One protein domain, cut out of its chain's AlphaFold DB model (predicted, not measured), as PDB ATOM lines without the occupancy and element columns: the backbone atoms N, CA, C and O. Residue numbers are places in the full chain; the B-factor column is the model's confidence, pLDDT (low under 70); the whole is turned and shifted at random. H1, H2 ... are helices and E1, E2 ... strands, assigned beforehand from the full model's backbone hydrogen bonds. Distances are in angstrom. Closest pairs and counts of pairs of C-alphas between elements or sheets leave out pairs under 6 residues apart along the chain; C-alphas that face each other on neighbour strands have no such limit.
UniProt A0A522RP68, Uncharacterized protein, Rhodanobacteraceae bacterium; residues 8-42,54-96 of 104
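What this domain is: This is residues 8 to 42 and 54 to 96 of the 104 residues of an uncharacterized protein of Rhodanobacteraceae bacterium (UniProt A0A522RP68). Two long helices, H1 and H2, run side by side in opposite directions and make the length of a thin rod. At the end where H1 begins and H2 ends, a small two-stranded sheet of E1 and E2 is set to one side, and the short helix H3 follows E2 without touching either long helix. The 78 printed residues have three named helices and two named strands, in the order E1, H1, H2, E2, H3; the sheet, E1 - E2, is antiparallel and the class is mostly helix. The whole is loose, with a radius of gyration of the C-alphas of 15.2 A, and the C-alphas span 51 by 20 by 13 A.

Where its parts are: Strand E1 covers residues 8 to 10, 7.0 A from first to last C-alpha, and begins at C-alpha 8 (-10.836, 39.284, -24.208). Its partner E2 covers residues 84 to 87, 9.6 A long. H1, the longest helix, covers residues 11 to 42 and is 46.7 A long, ending at C-alpha 42 (3.052, 17.829, -65.999). H2 covers residues 54 to 78 and is 36.6 A long. H3 covers residues 89 to 94, 8.5 A long, and ends at C-alpha 94 (-4.659, 36.049, -37.805).

How they stand to each other: E1 and E2 are antiparallel neighbours, with 138 degrees between their directions. The C-alphas of Thr 8 and Leu 86 face each other at 4.4 A. N 9 and O 85 are within hydrogen-bond range at 3.0 A, and N 85 and O 9 at 2.9 A. From this sheet to H1, the closest C-alphas of H1 and E2 are those of Gly 11 and Ser 84, 5.7 A apart. H1 and H2 touch, with 49 pairs of C-alphas within 8 A, the closest being Ala 22 and Ala 69 at 4.1 A. They run opposite ways at a shallow tilt of 19 degrees. H3 is apart from H2, and only just apart from H1, the closest C-alphas being 8.3 A from each other. In H1, H2 and H3 every O i to N i+4 pair is within hydrogen-bond range.

The domain as a whole: The two C-alphas farthest apart are those of Val 42 and His 82, at 51.9 A. Residues 43 to 53 are not printed, and C-alphas 42 and 54 are 11.8 A apart across this cut, which lies between H1 and H2. The links E1 to H1, H2 to E2 and E2 to H3 are tight. The mean pLDDT of the printed part is 93.2, and residues 40 to 42, which belong to H1, are under 70.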
ATOM      1  N   THR A   8     -11.671  39.890 -25.244       96.88
ATOM      2  CA  THR A   8     -10.836  39.284 -24.208       96.88
ATOM      3  C   THR A   8     -11.073  37.780 -24.202       96.88
ATOM      4  O   THR A   8     -12.222  37.355 -24.109       96.88
ATOM      5  N   VAL A   9     -10.002  36.995 -24.284       96.38
ATOM      6  CA  VAL A   9     -10.039  35.525 -24.241       96.38
ATOM      7  C   VAL A   9      -9.116  34.995 -23.154       96.38
ATOM      8  O   VAL A   9      -8.112  35.630 -22.817       96.38
ATOM      9  N   GLU A  10      -9.448  33.832 -22.601       97.88
ATOM     10  CA  GLU A  10      -8.575  33.144 -21.650       97.88
ATOM     11  C   GLU A  10      -7.361  32.529 -22.355       97.88
ATOM     12  O   GLU A  10      -7.422  32.129 -23.518       97.88
ATOM     13  N   GLY A  11      -6.240  32.423 -21.644       97.81
ATOM     14  CA  GLY A  11      -4.992  31.898 -22.183       97.81
ATOM     15  C   GLY A  11      -5.104  30.454 -22.670       97.81
ATOM     16  O   GLY A  11      -4.554  30.117 -23.717       97.81
ATOM     17  N   VAL A  12      -5.858  29.599 -21.969       98.06
ATOM     18  CA  VAL A  12      -6.147  28.230 -22.437       98.06
ATOM     19  C   VAL A  12      -6.829  28.258 -23.807       98.06
ATOM     20  O   VAL A  12      -6.365  27.596 -24.735       98.06
ATOM     21  N   GLU A  13      -7.881  29.063 -23.950       97.69
ATOM     22  CA  GLU A  13      -8.621  29.205 -25.204       97.69
ATOM     23  C   GLU A  13      -7.722  29.763 -26.314       97.69
ATOM     24  O   GLU A  13      -7.654  29.202 -27.409       97.69
ATOM     25  N   LEU A  14      -6.968  30.827 -26.026       98.12
ATOM     26  CA  LEU A  14      -6.069  31.443 -26.995       98.12
ATOM     27  C   LEU A  14      -5.001  30.458 -27.484       98.12
ATOM     28  O   LEU A  14      -4.712  30.398 -28.680       98.12
ATOM     29  N   ARG A  15      -4.445  29.644 -26.581       98.31
ATOM     30  CA  ARG A  15      -3.476  28.603 -26.933       98.31
ATOM     31  C   ARG A  15      -4.085  27.584 -27.890       98.31
ATOM     32  O   ARG A  15      -3.445  27.231 -28.881       98.31
ATOM     33  N   GLU A  16      -5.303  27.121 -27.624       98.12
ATOM     34  CA  GLU A  16      -6.002  26.196 -28.517       98.12
ATOM     35  C   GLU A  16      -6.286  26.811 -29.889       98.12
ATOM     36  O   GLU A  16      -6.104  26.144 -30.908       98.12
ATOM     37  N   LEU A  17      -6.705  28.077 -29.929       97.75
ATOM     38  CA  LEU A  17      -6.948  28.807 -31.174       97.75
ATOM     39  C   LEU A  17      -5.666  28.913 -32.008       97.75
ATOM     40  O   LEU A  17      -5.686  28.616 -33.204       97.75
ATOM     41  N   CYS A  18      -4.536  29.253 -31.381       98.25
ATOM     42  CA  CYS A  18      -3.240  29.270 -32.056       98.25
ATOM     43  C   CYS A  18      -2.856  27.890 -32.608       98.25
ATOM     44  O   CYS A  18      -2.399  27.804 -33.747       98.25
ATOM     45  N   ILE A  19      -3.061  26.812 -31.843       98.50
ATOM     46  CA  ILE A  19      -2.759  25.441 -32.288       98.50
ATOM     47  C   ILE A  19      -3.622  25.054 -33.491       98.50
ATOM     48  O   ILE A  19      -3.080  24.640 -34.514       98.50
ATOM     49  N   LYS A  20      -4.941  25.250 -33.408       98.19
ATOM     50  CA  LYS A  20      -5.879  24.930 -34.496       98.19
ATOM     51  C   LYS A  20      -5.532  25.692 -35.776       98.19
ATOM     52  O   LYS A  20      -5.530  25.120 -36.866       98.19
ATOM     53  N   GLN A  21      -5.197  26.974 -35.655       97.75
ATOM     54  CA  GLN A  21      -4.826  27.785 -36.810       97.75
ATOM     55  C   GLN A  21      -3.447  27.400 -37.376       97.75
ATOM     56  O   GLN A  21      -3.254  27.429 -38.594       97.75
ATOM     57  N   ALA A  22      -2.498  26.987 -36.530       98.12
ATOM     58  CA  ALA A  22      -1.225  26.436 -36.989       98.12
ATOM     59  C   ALA A  22      -1.434  25.151 -37.802       98.12
ATOM     60  O   ALA A  22      -0.904  25.036 -38.905       98.12
ATOM     61  N   GLU A  23      -2.270  24.232 -37.312       98.31
ATOM     62  CA  GLU A  23      -2.616  22.984 -38.004       98.31
ATOM     63  C   GLU A  23      -3.293  23.245 -39.355       98.31
ATOM     64  O   GLU A  23      -2.989  22.584 -40.348       98.31
ATOM     65  N   PHE A  24      -4.168  24.252 -39.437       97.31
ATOM     66  CA  PHE A  24      -4.736  24.684 -40.714       97.31
ATOM     67  C   PHE A  24      -3.646  25.112 -41.709       97.31
ATOM     68  O   PHE A  24      -3.693  24.748 -42.889       97.31
ATOM     69  N   HIS A  25      -2.655  25.881 -41.253       97.62
ATOM     70  CA  HIS A  25      -1.544  26.309 -42.094       97.62
ATOM     71  C   HIS A  25      -0.617  25.150 -42.487       97.62
ATOM     72  O   HIS A  25      -0.224  25.080 -43.650       97.62
ATOM     73  N   GLU A  26      -0.350  24.200 -41.592       98.12
ATOM     74  CA  GLU A  26       0.386  22.962 -41.896       98.12
ATOM     75  C   GLU A  26      -0.332  22.162 -42.998       98.12
ATOM     76  O   GLU A  26       0.261  21.846 -44.029       98.12
ATOM     77  N   GLN A  27      -1.649  21.959 -42.874       97.75
ATOM     78  CA  GLN A  27      -2.450  21.288 -43.903       97.75
ATOM     79  C   GLN A  27      -2.423  22.027 -45.250       97.75
ATOM     80  O   GLN A  27      -2.437  21.402 -46.314       97.75
ATOM     81  N   ARG A  28      -2.423  23.366 -45.241       96.44
ATOM     82  CA  ARG A  28      -2.324  24.175 -46.467       96.44
ATOM     83  C   ARG A  28      -0.947  24.053 -47.108       96.44
ATOM     84  O   ARG A  28      -0.882  23.851 -48.319       96.44
ATOM     85  N   ARG A  29       0.122  24.141 -46.316       96.44
ATOM     86  CA  ARG A  29       1.504  23.925 -46.759       96.44
ATOM     87  C   ARG A  29       1.631  22.573 -47.457       96.44
ATOM     88  O   ARG A  29       2.103  22.530 -48.589       96.44
ATOM     89  N   ASP A  30       1.143  21.507 -46.830       96.06
ATOM     90  CA  ASP A  30       1.262  20.145 -47.357       96.06
ATOM     91  C   ASP A  30       0.486  19.975 -48.671       96.06
ATOM     92  O   ASP A  30       0.994  19.390 -49.627       96.06
ATOM     93  N   LYS A  31      -0.710  20.575 -48.774       94.81
ATOM     94  CA  LYS A  31      -1.479  20.609 -50.028       94.81
ATOM     95  C   LYS A  31      -0.720  21.310 -51.154       94.81
ATOM     96  O   LYS A  31      -0.632  20.762 -52.248       94.81
ATOM     97  N   TYR A  32      -0.161  22.495 -50.903       91.50
ATOM     98  CA  TYR A  32       0.601  23.219 -51.927       91.50
ATOM     99  C   TYR A  32       1.908  22.510 -52.297       91.50
ATOM    100  O   TYR A  32       2.276  22.511 -53.469       91.50
ATOM    101  N   ALA A  33       2.570  21.860 -51.337       91.44
ATOM    102  CA  ALA A  33       3.757  21.050 -51.592       91.44
ATOM    103  C   ALA A  33       3.433  19.847 -52.495       91.44
ATOM    104  O   ALA A  33       4.136  19.616 -53.478       91.44
ATOM    105  N   ALA A  34       2.330  19.139 -52.226       91.00
ATOM    106  CA  ALA A  34       1.851  18.060 -53.090       91.00
ATOM    107  C   ALA A  34       1.501  18.569 -54.500       91.00
ATOM    108  O   ALA A  34       1.897  17.965 -55.495       91.00
ATOM    109  N   SER A  35       0.828  19.723 -54.610       87.50
ATOM    110  CA  SER A  35       0.542  20.334 -55.914       87.50
ATOM    111  C   SER A  35       1.816  20.708 -56.679       87.50
ATOM    112  O   SER A  35       1.888  20.474 -57.883       87.50
ATOM    113  N   ALA A  36       2.843  21.235 -56.006       84.81
ATOM    114  CA  ALA A  36       4.115  21.581 -56.640       84.81
ATOM    115  C   ALA A  36       4.835  20.354 -57.226       84.81
ATOM    116  O   ALA A  36       5.395  20.450 -58.318       84.81
ATOM    117  N   GLN A  37       4.770  19.207 -56.541       83.19
ATOM    118  CA  GLN A  37       5.310  17.939 -57.042       83.19
ATOM    119  C   GLN A  37       4.573  17.495 -58.309       83.19
ATOM    120  O   GLN A  37       5.205  17.329 -59.346       83.19
ATOM    121  N   THR A  38       3.236  17.437 -58.269       81.62
ATOM    122  CA  THR A  38       2.431  17.045 -59.443       81.62
ATOM    123  C   THR A  38       2.618  17.975 -60.643       81.62
ATOM    124  O   THR A  38       2.592  17.534 -61.786       81.62
ATOM    125  N   LEU A  39       2.848  19.270 -60.407       75.94
ATOM    126  CA  LEU A  39       3.125  20.230 -61.471       75.94
ATOM    127  C   LEU A  39       4.508  19.995 -62.106       75.94
ATOM    128  O   LEU A  39       4.691  20.228 -63.301       75.94
ATOM    129  N   GLY A  40       5.478  19.520 -61.318       62.69
ATOM    130  CA  GLY A  40       6.788  19.082 -61.796       62.69
ATOM    131  C   GLY A  40       6.706  17.995 -62.864       62.69
ATOM    132  O   GLY A  40       7.485  18.048 -63.811       62.69
ATOM    133  N   ASP A  41       5.719  17.108 -62.747       60.34
ATOM    134  CA  ASP A  41       5.511  15.973 -63.651       60.34
ATOM    135  C   ASP A  41       4.726  16.334 -64.927       60.34
ATOM    136  O   ASP A  41       4.736  15.576 -65.894       60.34
ATOM    137  N   VAL A  42       4.032  17.482 -64.947       61.53
ATOM    138  CA  VAL A  42       3.052  17.829 -65.999       61.53
ATOM    139  C   VAL A  42       3.497  18.990 -66.893       61.53
ATOM    140  O   VAL A  42       3.044  19.072 -68.033       61.53
ATOM    141  N   PRO A  54       4.637  29.227 -62.091       81.88
ATOM    142  CA  PRO A  54       3.673  28.613 -61.185       81.88
ATOM    143  C   PRO A  54       4.339  27.738 -60.112       81.88
ATOM    144  O   PRO A  54       3.792  27.605 -59.015       81.88
ATOM    145  N   LYS A  55       5.538  27.188 -60.372       83.06
ATOM    146  CA  LYS A  55       6.308  26.453 -59.353       83.06
ATOM    147  C   LYS A  55       6.776  27.400 -58.260       83.06
ATOM    148  O   LYS A  55       6.614  27.096 -57.080       83.06
ATOM    149  N   LYS A  56       7.287  28.571 -58.645       85.25
ATOM    150  CA  LYS A  56       7.670  29.620 -57.696       85.25
ATOM    151  C   LYS A  56       6.471  30.104 -56.881       85.25
ATOM    152  O   LYS A  56       6.569  30.174 -55.663       85.25
ATOM    153  N   ALA A  57       5.322  30.341 -57.515       87.44
ATOM    154  CA  ALA A  57       4.111  30.759 -56.808       87.44
ATOM    155  C   ALA A  57       3.648  29.726 -55.759       87.44
ATOM    156  O   ALA A  57       3.250  30.095 -54.653       87.44
ATOM    157  N   LEU A  58       3.725  28.430 -56.077       89.75
ATOM    158  CA  LEU A  58       3.425  27.361 -55.121       89.75
ATOM    159  C   LEU A  58       4.469  27.286 -54.000       89.75
ATOM    160  O   LEU A  58       4.088  27.162 -52.837       89.75
ATOM    161  N   ALA A  59       5.759  27.416 -54.319       90.12
ATOM    162  CA  ALA A  59       6.831  27.453 -53.325       90.12
ATOM    163  C   ALA A  59       6.670  28.635 -52.351       90.12
ATOM    164  O   ALA A  59       6.801  28.462 -51.137       90.12
ATOM    165  N   ASP A  60       6.294  29.808 -52.860       92.50
ATOM    166  CA  ASP A  60       5.997  30.986 -52.045       92.50
ATOM    167  C   ASP A  60       4.806  30.722 -51.109       92.50
ATOM    168  O   ASP A  60       4.848  31.092 -49.936       92.50
ATOM    169  N   LYS A  61       3.763  30.014 -51.574       93.62
ATOM    170  CA  LYS A  61       2.621  29.612 -50.729       93.62
ATOM    171  C   LYS A  61       2.992  28.593 -49.658       93.62
ATOM    172  O   LYS A  61       2.507  28.707 -48.531       93.62
ATOM    173  N   VAL A  62       3.853  27.630 -49.979       94.62
ATOM    174  CA  VAL A  62       4.405  26.678 -49.005       94.62
ATOM    175  C   VAL A  62       5.159  27.437 -47.914       94.62
ATOM    176  O   VAL A  62       4.831  27.288 -46.741       94.62
ATOM    177  N   SER A  63       6.098  28.308 -48.297       95.94
ATOM    178  CA  SER A  63       6.884  29.123 -47.360       95.94
ATOM    179  C   SER A  63       6.001  30.041 -46.509       95.94
ATOM    180  O   SER A  63       6.162  30.112 -45.290       95.94
ATOM    181  N   GLN A  64       5.008  30.698 -47.121       96.25
ATOM    182  CA  GLN A  64       4.048  31.548 -46.418       96.25
ATOM    183  C   GLN A  64       3.331  30.773 -45.304       96.25
ATOM    184  O   GLN A  64       3.288  31.229 -44.163       96.25
ATOM    185  N   HIS A  65       2.768  29.608 -45.627       97.31
ATOM    186  CA  HIS A  65       2.018  28.816 -44.659       97.31
ATOM    187  C   HIS A  65       2.907  28.154 -43.606       97.31
ATOM    188  O   HIS A  65       2.512  28.106 -42.445       97.31
ATOM    189  N   ASP A  66       4.113  27.722 -43.969       97.62
ATOM    190  CA  ASP A  66       5.082  27.190 -43.009       97.62
ATOM    191  C   ASP A  66       5.486  28.244 -41.964       97.62
ATOM    192  O   ASP A  66       5.444  27.991 -40.758       97.62
ATOM    193  N   ASN A  67       5.766  29.471 -42.413       97.81
ATOM    194  CA  ASN A  67       6.068  30.591 -41.526       97.81
ATOM    195  C   ASN A  67       4.906  30.904 -40.576       97.81
ATOM    196  O   ASN A  67       5.132  31.036 -39.373       97.81
ATOM    197  N   SER A  68       3.673  30.979 -41.091       96.81
ATOM    198  CA  SER A  68       2.486  31.232 -40.266       96.81
ATOM    199  C   SER A  68       2.245  30.125 -39.237       96.81
ATOM    200  O   SER A  68       1.962  30.425 -38.079       96.81
ATOM    201  N   ALA A  69       2.394  28.855 -39.626       98.06
ATOM    202  CA  ALA A  69       2.269  27.731 -38.703       98.06
ATOM    203  C   ALA A  69       3.312  27.809 -37.582       98.06
ATOM    204  O   ALA A  69       2.959  27.761 -36.404       98.06
ATOM    205  N   ARG A  70       4.589  27.996 -37.934       98.31
ATOM    206  CA  ARG A  70       5.690  28.103 -36.969       98.31
ATOM    207  C   ARG A  70       5.489  29.251 -35.985       98.31
ATOM    208  O   ARG A  70       5.716  29.077 -34.791       98.31
ATOM    209  N   GLU A  71       5.053  30.405 -36.474       98.12
ATOM    210  CA  GLU A  71       4.773  31.559 -35.625       98.12
ATOM    211  C   GLU A  71       3.641  31.266 -34.627       98.12
ATOM    212  O   GLU A  71       3.785  31.512 -33.432       98.12
ATOM    213  N   LEU A  72       2.532  30.684 -35.088       98.38
ATOM    214  CA  LEU A  72       1.403  30.340 -34.221       98.38
ATOM    215  C   LEU A  72       1.759  29.250 -33.203       98.38
ATOM    216  O   LEU A  72       1.339  29.341 -32.052       98.38
ATOM    217  N   ARG A  73       2.579  28.262 -33.585       98.38
ATOM    218  CA  ARG A  73       3.134  27.262 -32.656       98.38
ATOM    219  C   ARG A  73       3.993  27.922 -31.581       98.38
ATOM    220  O   ARG A  73       3.866  27.574 -30.409       98.38
ATOM    221  N   PHE A  74       4.836  28.881 -31.967       98.50
ATOM    222  CA  PHE A  74       5.642  29.644 -31.020       98.50
ATOM    223  C   PHE A  74       4.747  30.405 -30.037       98.50
ATOM    224  O   PHE A  74       4.913  30.244 -28.834       98.50
ATOM    225  N   ILE A  75       3.754  31.153 -30.522       97.81
ATOM    226  CA  ILE A  75       2.819  31.892 -29.659       97.81
ATOM    227  C   ILE A  75       2.083  30.933 -28.711       97.81
ATOM    228  O   ILE A  75       2.091  31.147 -27.502       97.81
ATOM    229  N   ALA A  76       1.533  29.829 -29.228       97.94
ATOM    230  CA  ALA A  76       0.848  28.808 -28.432       97.94
ATOM    231  C   ALA A  76       1.704  28.258 -27.279       97.94
ATOM    232  O   ALA A  76       1.178  27.962 -26.208       97.94
ATOM    233  N   ALA A  77       3.014  28.113 -27.494       98.38
ATOM    234  CA  ALA A  77       3.944  27.611 -26.488       98.38
ATOM    235  C   ALA A  77       4.267  28.628 -25.375       98.38
ATOM    236  O   ALA A  77       4.765  28.222 -24.329       98.38
ATOM    237  N   HIS A  78       3.983  29.918 -25.585       98.31
ATOM    238  CA  HIS A  78       4.338  31.003 -24.661       98.31
ATOM    239  C   HIS A  78       3.128  31.671 -23.997       98.31
ATOM    240  O   HIS A  78       3.303  32.583 -23.191       98.31
ATOM    241  N   ILE A  79       1.908  31.234 -24.306       97.94
ATOM    242  CA  ILE A  79       0.702  31.730 -23.640       97.94
ATOM    243  C   ILE A  79       0.608  31.157 -22.225       97.94
ATOM    244  O   ILE A  79       0.703  29.943 -22.025       97.94
ATOM    245  N   VAL A  80       0.359  32.033 -21.249       97.94
ATOM    246  CA  VAL A  80       0.105  31.646 -19.861       97.94
ATOM    247  C   VAL A  80      -1.361  31.215 -19.734       97.94
ATOM    248  O   VAL A  80      -2.253  32.024 -19.983       97.94
ATOM    249  N   PRO A  81      -1.659  29.960 -19.339       93.12
ATOM    250  CA  PRO A  81      -3.021  29.421 -19.387       93.12
ATOM    251  C   PRO A  81      -4.075  30.223 -18.610       93.12
ATOM    252  O   PRO A  81      -5.202  30.358 -19.073       93.12
ATOM    253  N   HIS A  82      -3.719  30.754 -17.440       95.81
ATOM    254  CA  HIS A  82      -4.665  31.382 -16.509       95.81
ATOM    255  C   HIS A  82      -4.706  32.913 -16.597       95.81
ATOM    256  O   HIS A  82      -5.253  33.565 -15.712       95.81
ATOM    257  N   GLU A  83      -4.119  33.491 -17.643       96.94
ATOM    258  CA  GLU A  83      -4.215  34.923 -17.924       96.94
ATOM    259  C   GLU A  83      -5.294  35.207 -18.970       96.94
ATOM    260  O   GLU A  83      -5.702  34.326 -19.726       96.94
ATOM    261  N   SER A  84      -5.751  36.457 -19.029       97.50
ATOM    262  CA  SER A  84      -6.629  36.935 -20.094       97.50
ATOM    263  C   SER A  84      -5.864  37.834 -21.053       97.50
ATOM    264  O   SER A  84      -5.101  38.703 -20.632       97.50
ATOM    265  N   TYR A  85      -6.126  37.672 -22.346       97.31
ATOM    266  CA  TYR A  85      -5.476  38.431 -23.408       97.31
ATOM    267  C   TYR A  85      -6.516  39.226 -24.189       97.31
ATOM    268  O   TYR A  85      -7.541  38.686 -24.606       97.31
ATOM    269  N   LEU A  86      -6.248  40.518 -24.397       96.69
ATOM    270  CA  LEU A  86      -7.080  41.377 -25.234       96.69
ATOM    271  C   LEU A  86      -6.624  41.262 -26.689       96.69
ATOM    272  O   LEU A  86      -5.510  41.659 -27.028       96.69
ATOM    273  N   LEU A  87      -7.492  40.739 -27.545       94.69
ATOM    274  CA  LEU A  87      -7.253  40.613 -28.975       94.69
ATOM    275  C   LEU A  87      -7.849  41.803 -29.717       94.69
ATOM    276  O   LEU A  87      -9.025  42.138 -29.543       94.69
ATOM    277  N   ASP A  88      -7.037  42.411 -30.572       92.56
ATOM    278  CA  ASP A  88      -7.496  43.373 -31.561       92.56
ATOM    279  C   ASP A  88      -7.963  42.667 -32.844       92.56
ATOM    280  O   ASP A  88      -7.828  41.453 -33.019       92.56
ATOM    281  N   ASN A  89      -8.508  43.435 -33.786       90.38
ATOM    282  CA  ASN A  89      -9.007  42.868 -35.032       90.38
ATOM    283  C   ASN A  89      -7.915  42.168 -35.866       90.38
ATOM    284  O   ASN A  89      -8.219  41.205 -36.565       90.38
ATOM    285  N   LEU A  90      -6.654  42.610 -35.800       90.56
ATOM    286  CA  LEU A  90      -5.559  41.962 -36.529       90.56
ATOM    287  C   LEU A  90      -5.270  40.571 -35.962       90.56
ATOM    288  O   LEU A  90      -5.112  39.619 -36.728       90.56
ATOM    289  N   ALA A  91      -5.265  40.434 -34.637       93.31
ATOM    290  CA  ALA A  91      -5.142  39.149 -33.968       93.31
ATOM    291  C   ALA A  91      -6.329  38.229 -34.292       93.31
ATOM    292  O   ALA A  91      -6.123  37.058 -34.612       93.31
ATOM    293  N   LEU A  92      -7.556  38.762 -34.304       92.88
ATOM    294  CA  LEU A  92      -8.751  37.999 -34.682       92.88
ATOM    295  C   LEU A  92      -8.684  37.486 -36.130       92.88
ATOM    296  O   LEU A  92      -9.025  36.330 -36.384       92.88
ATOM    297  N   VAL A  93      -8.190  38.300 -37.071       92.31
ATOM    298  CA  VAL A  93      -7.982  37.872 -38.465       92.31
ATOM    299  C   VAL A  93      -6.889  36.809 -38.549       92.31
ATOM    300  O   VAL A  93      -7.051  35.805 -39.244       92.31
ATOM    301  N   LYS A  94      -5.781  36.995 -37.823       93.50
ATOM    302  CA  LYS A  94      -4.659  36.049 -37.805       93.50
ATOM    303  C   LYS A  94      -5.065  34.672 -37.284       93.50
ATOM    304  O   LYS A  94      -4.627  33.668 -37.834       93.50
ATOM    305  N   LEU A  95      -5.917  34.633 -36.262       94.75
ATOM    306  CA  LEU A  95      -6.477  33.403 -35.692       94.75
ATOM    307  C   LEU A  95      -7.598  32.793 -36.549       94.75
ATOM    308  O   LEU A  95      -8.159  31.772 -36.169       94.75
ATOM    309  N   GLY A  96      -7.948  33.406 -37.685       90.81
ATOM    310  CA  GLY A  96      -9.005  32.918 -38.571       90.81
ATOM    311  C   GLY A  96     -10.427  33.115 -38.032       90.81
ATOM    312  O   GLY A  96     -11.362  32.534 -38.579       90.81
TER     313      GLY A  96